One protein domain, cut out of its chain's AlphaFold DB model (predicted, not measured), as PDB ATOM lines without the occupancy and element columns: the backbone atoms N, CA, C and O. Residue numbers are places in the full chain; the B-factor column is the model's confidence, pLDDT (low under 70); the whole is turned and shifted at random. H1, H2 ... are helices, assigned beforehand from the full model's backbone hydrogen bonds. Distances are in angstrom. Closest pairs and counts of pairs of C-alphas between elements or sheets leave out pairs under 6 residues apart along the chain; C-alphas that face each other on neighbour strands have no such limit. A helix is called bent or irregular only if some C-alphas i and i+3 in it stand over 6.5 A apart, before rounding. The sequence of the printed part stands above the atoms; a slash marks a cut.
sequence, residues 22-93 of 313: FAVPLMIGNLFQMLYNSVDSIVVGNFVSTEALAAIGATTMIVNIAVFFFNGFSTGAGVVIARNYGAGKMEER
ATOM      1  N   PHE A  22     -15.540 -29.268  61.724       87.62
ATOM      2  CA  PHE A  22     -14.475 -28.974  60.767       87.62
ATOM      3  C   PHE A  22     -14.435 -29.971  59.597       87.62
ATOM      4  O   PHE A  22     -14.303 -29.577  58.440       87.62
ATOM      5  N   ALA A  23     -14.594 -31.268  59.874       91.88
ATOM      6  CA  ALA A  23     -14.467 -32.331  58.883       91.88
ATOM      7  C   ALA A  23     -15.632 -32.363  57.884       91.88
ATOM      8  O   ALA A  23     -15.401 -32.562  56.694       91.88
ATOM      9  N   VAL A  24     -16.878 -32.152  58.326       93.69
ATOM     10  CA  VAL A  24     -18.056 -32.260  57.441       93.69
ATOM     11  C   VAL A  24     -18.016 -31.250  56.283       93.69
ATOM     12  O   VAL A  24     -18.145 -31.686  55.136       93.69
ATOM     13  N   PRO A  25     -17.772 -29.942  56.508       92.88
ATOM     14  CA  PRO A  25     -17.612 -28.983  55.414       92.88
ATOM     15  C   PRO A  25     -16.468 -29.342  54.461       92.88
ATOM     16  O   PRO A  25     -16.625 -29.222  53.247       92.88
ATOM     17  N   LEU A  26     -15.341 -29.833  54.990       92.81
ATOM     18  CA  LEU A  26     -14.201 -30.255  54.172       92.81
ATOM     19  C   LEU A  26     -14.530 -31.462  53.291       92.81
ATOM     20  O   LEU A  26     -14.169 -31.469  52.116       92.81
ATOM     21  N   MET A  27     -15.226 -32.471  53.819       94.44
ATOM     22  CA  MET A  27     -15.649 -33.632  53.028       94.44
ATOM     23  C   MET A  27     -16.609 -33.227  51.908       94.44
ATOM     24  O   MET A  27     -16.456 -33.683  50.778       94.44
ATOM     25  N   ILE A  28     -17.565 -32.341  52.203       95.25
ATOM     26  CA  ILE A  28     -18.503 -31.812  51.205       95.25
ATOM     27  C   ILE A  28     -17.745 -31.033  50.120       95.25
ATOM     28  O   ILE A  28     -17.994 -31.239  48.935       95.25
ATOM     29  N   GLY A  29     -16.784 -30.190  50.509       95.12
ATOM     30  CA  GLY A  29     -15.921 -29.475  49.566       95.12
ATOM     31  C   GLY A  29     -15.141 -30.420  48.649       95.12
ATOM     32  O   GLY A  29     -15.152 -30.243  47.432       95.12
ATOM     33  N   ASN A  30     -14.542 -31.476  49.211       94.00
ATOM     34  CA  ASN A  30     -13.841 -32.500  48.431       94.00
ATOM     35  C   ASN A  30     -14.785 -33.251  47.476       94.00
ATOM     36  O   ASN A  30     -14.411 -33.522  46.336       94.00
ATOM     37  N   LEU A  31     -16.018 -33.547  47.897       96.00
ATOM     38  CA  LEU A  31     -17.020 -34.178  47.035       96.00
ATOM     39  C   LEU A  31     -17.379 -33.280  45.843       96.00
ATOM     40  O   LEU A  31     -17.400 -33.750  44.707       96.00
ATOM     41  N   PHE A  32     -17.614 -31.986  46.077       96.56
ATOM     42  CA  PHE A  32     -17.872 -31.034  44.995       96.56
ATOM     43  C   PHE A  32     -16.684 -30.889  44.050       96.56
ATOM     44  O   PHE A  32     -16.884 -30.808  42.841       96.56
ATOM     45  N   GLN A  33     -15.457 -30.917  44.571       94.38
ATOM     46  CA  GLN A  33     -14.256 -30.905  43.742       94.38
ATOM     47  C   GLN A  33     -14.164 -32.155  42.851       94.38
ATOM     48  O   GLN A  33     -13.872 -32.040  41.663       94.38
ATOM     49  N   MET A  34     -14.472 -33.347  43.378       93.94
ATOM     50  CA  MET A  34     -14.520 -34.580  42.578       93.94
ATOM     51  C   MET A  34     -15.616 -34.534  41.505       93.94
ATOM     52  O   MET A  34     -15.388 -34.961  40.369       93.94
ATOM     53  N   LEU A  35     -16.790 -33.991  41.838       95.75
ATOM     54  CA  LEU A  35     -17.881 -33.795  40.882       95.75
ATOM     55  C   LEU A  35     -17.490 -32.807  39.781       95.75
ATOM     56  O   LEU A  35     -17.713 -33.099  38.610       95.75
ATOM     57  N   TYR A  36     -16.868 -31.683  40.140       94.69
ATOM     58  CA  TYR A  36     -16.366 -30.698  39.184       94.69
ATOM     59  C   TYR A  36     -15.378 -31.334  38.203       94.69
ATOM     60  O   TYR A  36     -15.597 -31.261  36.999       94.69
ATOM     61  N   ASN A  37     -14.369 -32.053  38.706       91.00
ATOM     62  CA  ASN A  37     -13.385 -32.743  37.865       91.00
ATOM     63  C   ASN A  37     -14.035 -33.784  36.932       91.00
ATOM     64  O   ASN A  37     -13.601 -33.969  35.794       91.00
ATOM     65  N   SER A  38     -15.087 -34.461  37.405       92.06
ATOM     66  CA  SER A  38     -15.829 -35.449  36.613       92.06
ATOM     67  C   SER A  38     -16.636 -34.787  35.496       92.06
ATOM     68  O   SER A  38     -16.585 -35.230  34.352       92.06
ATOM     69  N   VAL A  39     -17.364 -33.712  35.814       95.06
ATOM     70  CA  VAL A  39     -18.142 -32.945  34.831       95.06
ATOM     71  C   VAL A  39     -17.220 -32.306  33.797       95.06
ATOM     72  O   VAL A  39     -17.501 -32.414  32.608       95.06
ATOM     73  N   ASP A  40     -16.107 -31.711  34.226       91.38
ATOM     74  CA  ASP A  40     -15.096 -31.124  33.342       91.38
ATOM     75  C   ASP A  40     -14.567 -32.156  32.332       91.38
ATOM     76  O   ASP A  40     -14.620 -31.938  31.121       91.38
ATOM     77  N   SER A  41     -14.206 -33.350  32.809       89.50
ATOM     78  CA  SER A  41     -13.754 -34.452  31.949       89.50
ATOM     79  C   SER A  41     -14.824 -34.900  30.939       89.50
ATOM     80  O   SER A  41     -14.510 -35.155  29.774       89.50
ATOM     81  N   ILE A  42     -16.098 -34.975  31.353       92.12
ATOM     82  CA  ILE A  42     -17.226 -35.328  30.470       92.12
ATOM     83  C   ILE A  42     -17.438 -34.256  29.397       92.12
ATOM     84  O   ILE A  42     -17.680 -34.583  28.233       92.12
ATOM     85  N   VAL A  43     -17.358 -32.978  29.775       93.44
ATOM     86  CA  VAL A  43     -17.522 -31.858  28.846       93.44
ATOM     87  C   VAL A  43     -16.394 -31.858  27.819       93.44
ATOM     88  O   VAL A  43     -16.673 -31.797  26.625       93.44
ATOM     89  N   VAL A  44     -15.137 -32.008  28.242       91.62
ATOM     90  CA  VAL A  44     -14.003 -32.062  27.307       91.62
ATOM     91  C   VAL A  44     -14.115 -33.256  26.356       91.62
ATOM     92  O   VAL A  44     -13.933 -33.092  25.151       91.62
ATOM     93  N   GLY A  45     -14.470 -34.438  26.863       90.44
ATOM     94  CA  GLY A  45     -14.613 -35.634  26.030       90.44
ATOM     95  C   GLY A  45     -15.709 -35.516  24.966       90.44
ATOM     96  O   GLY A  45     -15.502 -35.944  23.834       90.44
ATOM     97  N   ASN A  46     -16.855 -34.917  25.309       90.50
ATOM     98  CA  ASN A  46     -18.001 -34.804  24.399       90.50
ATOM     99  C   ASN A  46     -17.958 -33.571  23.483       90.50
ATOM    100  O   ASN A  46     -18.509 -33.623  22.386       90.50
ATOM    101  N   PHE A  47     -17.356 -32.461  23.925       91.25
ATOM    102  CA  PHE A  47     -17.415 -31.174  23.218       91.25
ATOM    103  C   PHE A  47     -16.077 -30.692  22.648       91.25
ATOM    104  O   PHE A  47     -16.088 -29.784  21.819       91.25
ATOM    105  N   VAL A  48     -14.939 -31.261  23.061       92.12
ATOM    106  CA  VAL A  48     -13.618 -30.912  22.511       92.12
ATOM    107  C   VAL A  48     -13.126 -32.036  21.609       92.12
ATOM    108  O   VAL A  48     -13.200 -31.903  20.391       92.12
ATOM    109  N   SER A  49     -12.646 -33.137  22.193       91.56
ATOM    110  CA  SER A  49     -12.314 -34.374  21.482       91.56
ATOM    111  C   SER A  49     -11.868 -35.478  22.445       91.56
ATOM    112  O   SER A  49     -11.464 -35.231  23.586       91.56
ATOM    113  N   THR A  50     -11.866 -36.715  21.954       90.56
ATOM    114  CA  THR A  50     -11.305 -37.876  22.655       90.56
ATOM    115  C   THR A  50      -9.792 -37.769  22.844       90.56
ATOM    116  O   THR A  50      -9.269 -38.176  23.882       90.56
ATOM    117  N   GLU A  51      -9.080 -37.174  21.884       91.94
ATOM    118  CA  GLU A  51      -7.633 -36.951  21.960       91.94
ATOM    119  C   GLU A  51      -7.284 -35.933  23.056       91.94
ATOM    120  O   GLU A  51      -6.306 -36.120  23.782       91.94
ATOM    121  N   ALA A  52      -8.100 -34.885  23.220       88.44
ATOM    122  CA  ALA A  52      -7.926 -33.894  24.279       88.44
ATOM    123  C   ALA A  52      -8.121 -34.516  25.671       88.44
ATOM    124  O   ALA A  52      -7.307 -34.286  26.566       88.44
ATOM    125  N   LEU A  53      -9.138 -35.367  25.844       89.25
ATOM    126  CA  LEU A  53      -9.360 -36.098  27.097       89.25
ATOM    127  C   LEU A  53      -8.179 -37.028  27.441       89.25
ATOM    128  O   LEU A  53      -7.733 -37.071  28.588       89.25
ATOM    129  N   ALA A  54      -7.622 -37.728  26.446       89.19
ATOM    130  CA  ALA A  54      -6.441 -38.572  26.634       89.19
ATOM    131  C   ALA A  54      -5.197 -37.756  27.043       89.19
ATOM    132  O   ALA A  54      -4.440 -38.169  27.927       89.19
ATOM    133  N   ALA A  55      -5.010 -36.571  26.452       90.06
ATOM    134  CA  ALA A  55      -3.927 -35.655  26.810       90.06
ATOM    135  C   ALA A  55      -4.059 -35.110  28.247       90.06
ATOM    136  O   ALA A  55      -3.055 -35.014  28.962       90.06
ATOM    137  N   ILE A  56      -5.279 -34.810  28.712       88.56
ATOM    138  CA  ILE A  56      -5.538 -34.422  30.110       88.56
ATOM    139  C   ILE A  56      -5.123 -35.546  31.059       88.56
ATOM    140  O   ILE A  56      -4.418 -35.292  32.036       88.56
ATOM    141  N   GLY A  57      -5.483 -36.797  30.761       86.44
ATOM    142  CA  GLY A  57      -5.089 -37.941  31.588       86.44
ATOM    143  C   GLY A  57      -3.567 -38.083  31.718       86.44
ATOM    144  O   GLY A  57      -3.056 -38.274  32.823       86.44
ATOM    145  N   ALA A  58      -2.832 -37.911  30.615       88.81
ATOM    146  CA  ALA A  58      -1.369 -37.983  30.610       88.81
ATOM    147  C   ALA A  58      -0.705 -36.835  31.397       88.81
ATOM    148  O   ALA A  58       0.233 -37.059  32.163       88.81
ATOM    149  N   THR A  59      -1.196 -35.603  31.239       91.31
ATOM    150  CA  THR A  59      -0.622 -34.414  31.896       91.31
ATOM    151  C   THR A  59      -0.999 -34.299  33.375       91.31
ATOM    152  O   THR A  59      -0.198 -33.814  34.177       91.31
ATOM    153  N   THR A  60      -2.164 -34.820  33.770       89.38
ATOM    154  CA  THR A  60      -2.661 -34.794  35.155       89.38
ATOM    155  C   THR A  60      -1.698 -35.478  36.122       89.38
ATOM    156  O   THR A  60      -1.512 -35.008  37.242       89.38
ATOM    157  N   MET A  61      -1.025 -36.555  35.706       88.69
ATOM    158  CA  MET A  61      -0.052 -37.237  36.564       88.69
ATOM    159  C   MET A  61       1.163 -36.351  36.881       88.69
ATOM    160  O   MET A  61       1.622 -36.326  38.020       88.69
ATOM    161  N   ILE A  62       1.635 -35.567  35.906       93.19
ATOM    162  CA  ILE A  62       2.743 -34.615  36.090       93.19
ATOM    163  C   ILE A  62       2.318 -33.489  37.041       93.19
ATOM    164  O   ILE A  62       3.051 -33.152  37.971       93.19
ATOM    165  N   VAL A  63       1.110 -32.950  36.854       92.31
ATOM    166  CA  VAL A  63       0.542 -31.920  37.736       92.31
ATOM    167  C   VAL A  63       0.372 -32.452  39.162       92.31
ATOM    168  O   VAL A  63       0.772 -31.787  40.116       92.31
ATOM    169  N   ASN A  64      -0.137 -33.675  39.324       92.25
ATOM    170  CA  ASN A  64      -0.346 -34.299  40.629       92.25
ATOM    171  C   ASN A  64       0.956 -34.506  41.402       92.25
ATOM    172  O   ASN A  64       0.962 -34.320  42.614       92.25
ATOM    173  N   ILE A  65       2.067 -34.834  40.736       95.31
ATOM    174  CA  ILE A  65       3.373 -34.930  41.407       95.31
ATOM    175  C   ILE A  65       3.741 -33.589  42.052       95.31
ATOM    176  O   ILE A  65       4.083 -33.552  43.235       95.31
ATOM    177  N   ALA A  66       3.622 -32.484  41.311       95.00
ATOM    178  CA  ALA A  66       3.905 -31.153  41.843       95.00
ATOM    179  C   ALA A  66       2.938 -30.783  42.982       95.00
ATOM    180  O   ALA A  66       3.366 -30.340  44.049       95.00
ATOM    181  N   VAL A  67       1.637 -31.019  42.793       94.56
ATOM    182  CA  VAL A  67       0.602 -30.723  43.793       94.56
ATOM    183  C   VAL A  67       0.812 -31.531  45.076       94.56
ATOM    184  O   VAL A  67       0.736 -30.960  46.165       94.56
ATOM    185  N   PHE A  68       1.101 -32.831  44.987       94.25
ATOM    186  CA  PHE A  68       1.347 -33.672  46.159       94.25
ATOM    187  C   PHE A  68       2.651 -33.319  46.867       94.25
ATOM    188  O   PHE A  68       2.690 -33.351  48.096       94.25
ATOM    189  N   PHE A  69       3.686 -32.913  46.130       95.12
ATOM    190  CA  PHE A  69       4.927 -32.425  46.725       95.12
ATOM    191  C   PHE A  69       4.681 -31.192  47.611       95.12
ATOM    192  O   PHE A  69       5.032 -31.193  48.795       95.12
ATOM    193  N   PHE A  70       4.005 -30.167  47.082       95.69
ATOM    194  CA  PHE A  70       3.703 -28.958  47.854       95.69
ATOM    195  C   PHE A  70       2.687 -29.204  48.975       95.69
ATOM    196  O   PHE A  70       2.845 -28.649  50.063       95.69
ATOM    197  N   ASN A  71       1.689 -30.070  48.764       93.31
ATOM    198  CA  ASN A  71       0.766 -30.469  49.830       93.31
ATOM    199  C   ASN A  71       1.485 -31.199  50.969       93.31
ATOM    200  O   ASN A  71       1.185 -30.944  52.135       93.31
ATOM    201  N   GLY A  72       2.455 -32.063  50.656       94.12
ATOM    202  CA  GLY A  72       3.281 -32.735  51.657       94.12
ATOM    203  C   GLY A  72       4.054 -31.736  52.517       94.12
ATOM    204  O   GLY A  72       3.996 -31.802  53.746       94.12
ATOM    205  N   PHE A  73       4.704 -30.753  51.885       94.12
ATOM    206  CA  PHE A  73       5.418 -29.692  52.600       94.12
ATOM    207  C   PHE A  73       4.477 -28.830  53.453       94.12
ATOM    208  O   PHE A  73       4.738 -28.601  54.634       94.12
ATOM    209  N   SER A  74       3.354 -28.395  52.875       94.12
ATOM    210  CA  SER A  74       2.352 -27.574  53.562       94.12
ATOM    211  C   SER A  74       1.761 -28.291  54.779       94.12
ATOM    212  O   SER A  74       1.691 -27.714  55.862       94.12
ATOM    213  N   THR A  75       1.431 -29.577  54.641       92.38
ATOM    214  CA  THR A  75       0.916 -30.401  55.743       92.38
ATOM    215  C   THR A  75       1.964 -30.572  56.842       92.38
ATOM    216  O   THR A  75       1.650 -30.414  58.020       92.38
ATOM    217  N   GLY A  76       3.225 -30.834  56.474       92.25
ATOM    218  CA  GLY A  76       4.329 -30.941  57.429       92.25
ATOM    219  C   GLY A  76       4.536 -29.653  58.235       92.25
ATOM    220  O   GLY A  76       4.596 -29.698  59.465       92.25
ATOM    221  N   ALA A  77       4.562 -28.501  57.559       91.50
ATOM    222  CA  ALA A  77       4.630 -27.194  58.213       91.50
ATOM    223  C   ALA A  77       3.410 -26.950  59.119       91.50
ATOM    224  O   ALA A  77       3.565 -26.515  60.261       91.50
ATOM    225  N   GLY A  78       2.209 -27.303  58.651       88.81
ATOM    226  CA  GLY A  78       0.966 -27.195  59.412       88.81
ATOM    227  C   GLY A  78       0.993 -27.979  60.724       88.81
ATOM    228  O   GLY A  78       0.584 -27.450  61.755       88.81
ATOM    229  N   VAL A  79       1.545 -29.199  60.731       90.31
ATOM    230  CA  VAL A  79       1.695 -30.007  61.957       90.31
ATOM    231  C   VAL A  79       2.636 -29.340  62.961       90.31
ATOM    232  O   VAL A  79       2.330 -29.309  64.154       90.31
ATOM    233  N   VAL A  80       3.767 -28.790  62.511       86.88
ATOM    234  CA  VAL A  80       4.715 -28.084  63.395       86.88
ATOM    235  C   VAL A  80       4.071 -26.831  63.991       86.88
ATOM    236  O   VAL A  80       4.169 -26.606  65.198       86.88
ATOM    237  N   ILE A  81       3.364 -26.049  63.171       84.12
ATOM    238  CA  ILE A  81       2.647 -24.849  63.616       84.12
ATOM    239  C   ILE A  81       1.555 -25.221  64.623       84.12
ATOM    240  O   ILE A  81       1.499 -24.622  65.692       84.12
ATOM    241  N   ALA A  82       0.735 -26.236  64.335       83.25
ATOM    242  CA  ALA A  82      -0.331 -26.683  65.228       83.25
ATOM    243  C   ALA A  82       0.212 -27.173  66.578       83.25
ATOM    244  O   ALA A  82      -0.352 -26.846  67.621       83.25
ATOM    245  N   ARG A  83       1.337 -27.904  66.579       81.12
ATOM    246  CA  ARG A  83       2.019 -28.324  67.815       81.12
ATOM    247  C   ARG A  83       2.515 -27.132  68.625       81.12
ATOM    248  O   ARG A  83       2.282 -27.084  69.827       81.12
ATOM    249  N   ASN A  84       3.171 -26.167  67.983       76.69
ATOM    250  CA  ASN A  84       3.674 -24.974  68.666       76.69
ATOM    251  C   ASN A  84       2.542 -24.067  69.166       76.69
ATOM    252  O   ASN A  84       2.665 -23.486  70.241       76.69
ATOM    253  N   TYR A  85       1.442 -23.972  68.420       76.62
ATOM    254  CA  TYR A  85       0.243 -23.241  68.821       76.62
ATOM    255  C   TYR A  85      -0.441 -23.909  70.022       76.62
ATOM    256  O   TYR A  85      -0.713 -23.246  71.015       76.62
ATOM    257  N   GLY A  86      -0.637 -25.232  69.982       75.06
ATOM    258  CA  GLY A  86      -1.202 -25.991  71.102       75.06
ATOM    259  C   GLY A  86      -0.317 -25.999  72.354       75.06
ATOM    260  O   GLY A  86      -0.831 -26.109  73.459       75.06
ATOM    261  N   ALA A  87       1.000 -25.842  72.194       74.31
ATOM    262  CA  ALA A  87       1.952 -25.727  73.296       74.31
ATOM    263  C   ALA A  87       2.117 -24.288  73.833       74.31
ATOM    264  O   ALA A  87       3.024 -24.056  74.624       74.31
ATOM    265  N   GLY A  88       1.333 -23.309  73.359       70.50
ATOM    266  CA  GLY A  88       1.419 -21.905  73.799       70.50
ATOM    267  C   GLY A  88       2.655 -21.131  73.311       70.50
ATOM    268  O   GLY A  88       2.725 -19.914  73.461       70.50
ATOM    269  N   LYS A  89       3.606 -21.790  72.637       71.50
ATOM    270  CA  LYS A  89       4.889 -21.201  72.198       71.50
ATOM    271  C   LYS A  89       4.735 -20.047  71.202       71.50
ATOM    272  O   LYS A  89       5.622 -19.206  71.080       71.50
ATOM    273  N   MET A  90       3.639 -20.024  70.442       68.69
ATOM    274  CA  MET A  90       3.345 -18.931  69.503       68.69
ATOM    275  C   MET A  90       2.858 -17.669  70.220       68.69
ATOM    276  O   MET A  90       3.229 -16.567  69.825       68.69
ATOM    277  N   GLU A  91       2.062 -17.836  71.275       70.12
ATOM    278  CA  GLU A  91       1.598 -16.736  72.121       70.12
ATOM    279  C   GLU A  91       2.783 -16.156  72.900       70.12
ATOM    280  O   GLU A  91       3.021 -14.953  72.847       70.12
ATOM    281  N   GLU A  92       3.636 -17.017  73.461       68.69
ATOM    282  CA  GLU A  92       4.870 -16.630  74.154       68.69
ATOM    283  C   GLU A  92       5.833 -15.805  73.279       68.69
ATOM    284  O   GLU A  92       6.415 -14.826  73.744       68.69
ATOM    285  N   ARG A  93       5.977 -16.140  71.988       69.19
ATOM    286  CA  ARG A  93       6.817 -15.373  71.044       69.19
ATOM    287  C   ARG A  93       6.221 -14.033  70.617       69.19
ATOM    288  O   ARG A  93       6.961 -13.198  70.104       69.19
TER     289      ARG A  93
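AT A GLANCE: This is residues 22 to 93 of the 313 residues of an uncharacterized protein of Stecheria intestinalis (UniProt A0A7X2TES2). This is a long, open helical hairpin: H1 runs one way, a tight turn follows, and the longer H2 runs back the opposite way, with an empty gap between the two helices away from the turn. H2 makes the long axis and has a kink near residue 61; the short H3 is a small end piece beyond its far end. The printed part has 72 residues with three named helices, in the order H1, H2, H3, and no named strand; its class is all helix. The whole is extended, with a radius of gyration of the C-alphas of 18.7 A, and spans 58 by 26 by 13 A.

IN THESE COORDINATES: Find C-alpha 22 at (-14.475, -28.974, 60.767), where H1 begins; this helix covers residues 22 to 47 and is 37.7 A long from first to last C-alpha. It is neither bent nor irregular, but only just: C-alphas 22 and 25 are 6.2 A apart. Go on to C-alpha 50 at (-11.305, -37.876, 22.655), where H2 begins; it covers residues 50 to 86, the longest helix by residues, and is 50.9 A long. H2 has a kink of 33 degrees near residue 61, yet it is neither bent nor irregular, only just: C-alphas 58 and 61 are 6.1 A apart. Last comes H3, residues 89 to 93, ending at C-alpha 93 at (6.817, -15.373, 71.044).

HOW THE PARTS SIT: Look first at the turn, where H1 and H2 touch, H1 with residues 41 to 45 alone and H2 with residues 50 to 53 alone. Their closest C-alphas are those of Gly 45 and Leu 53, 5.4 A apart. The two form a helical hairpin, at a shallow tilt of 14 degrees and running opposite ways; their centres are 16.4 A apart. Residues 22 to 39 of H1 and 58 to 80 of H2 stand free. At the far end, H2 and H3 are close but not clearly touching; their closest C-alphas, of Asn 84 and Met 90, are 6.1 A apart. H1 and H3 are apart. In the backbone, every O i to N i+4 pair of H3 is within hydrogen-bond range, against 21 of 22 in H1 and 31 of 33 in H2.

THE WHOLE: Measure the full reach from Ser 49 to Glu 92, whose C-alphas, 58.2 A apart, are the two farthest apart. The printed part has no cut, and its first and last C-alphas, of Phe 22 and Arg 93, are 27.3 A apart. The links H1 to H2 and H2 to H3 are both tight, and there is no long link. The mean pLDDT of the printed part is 89.0; residue 90 and residues 92 to 93 are under 70.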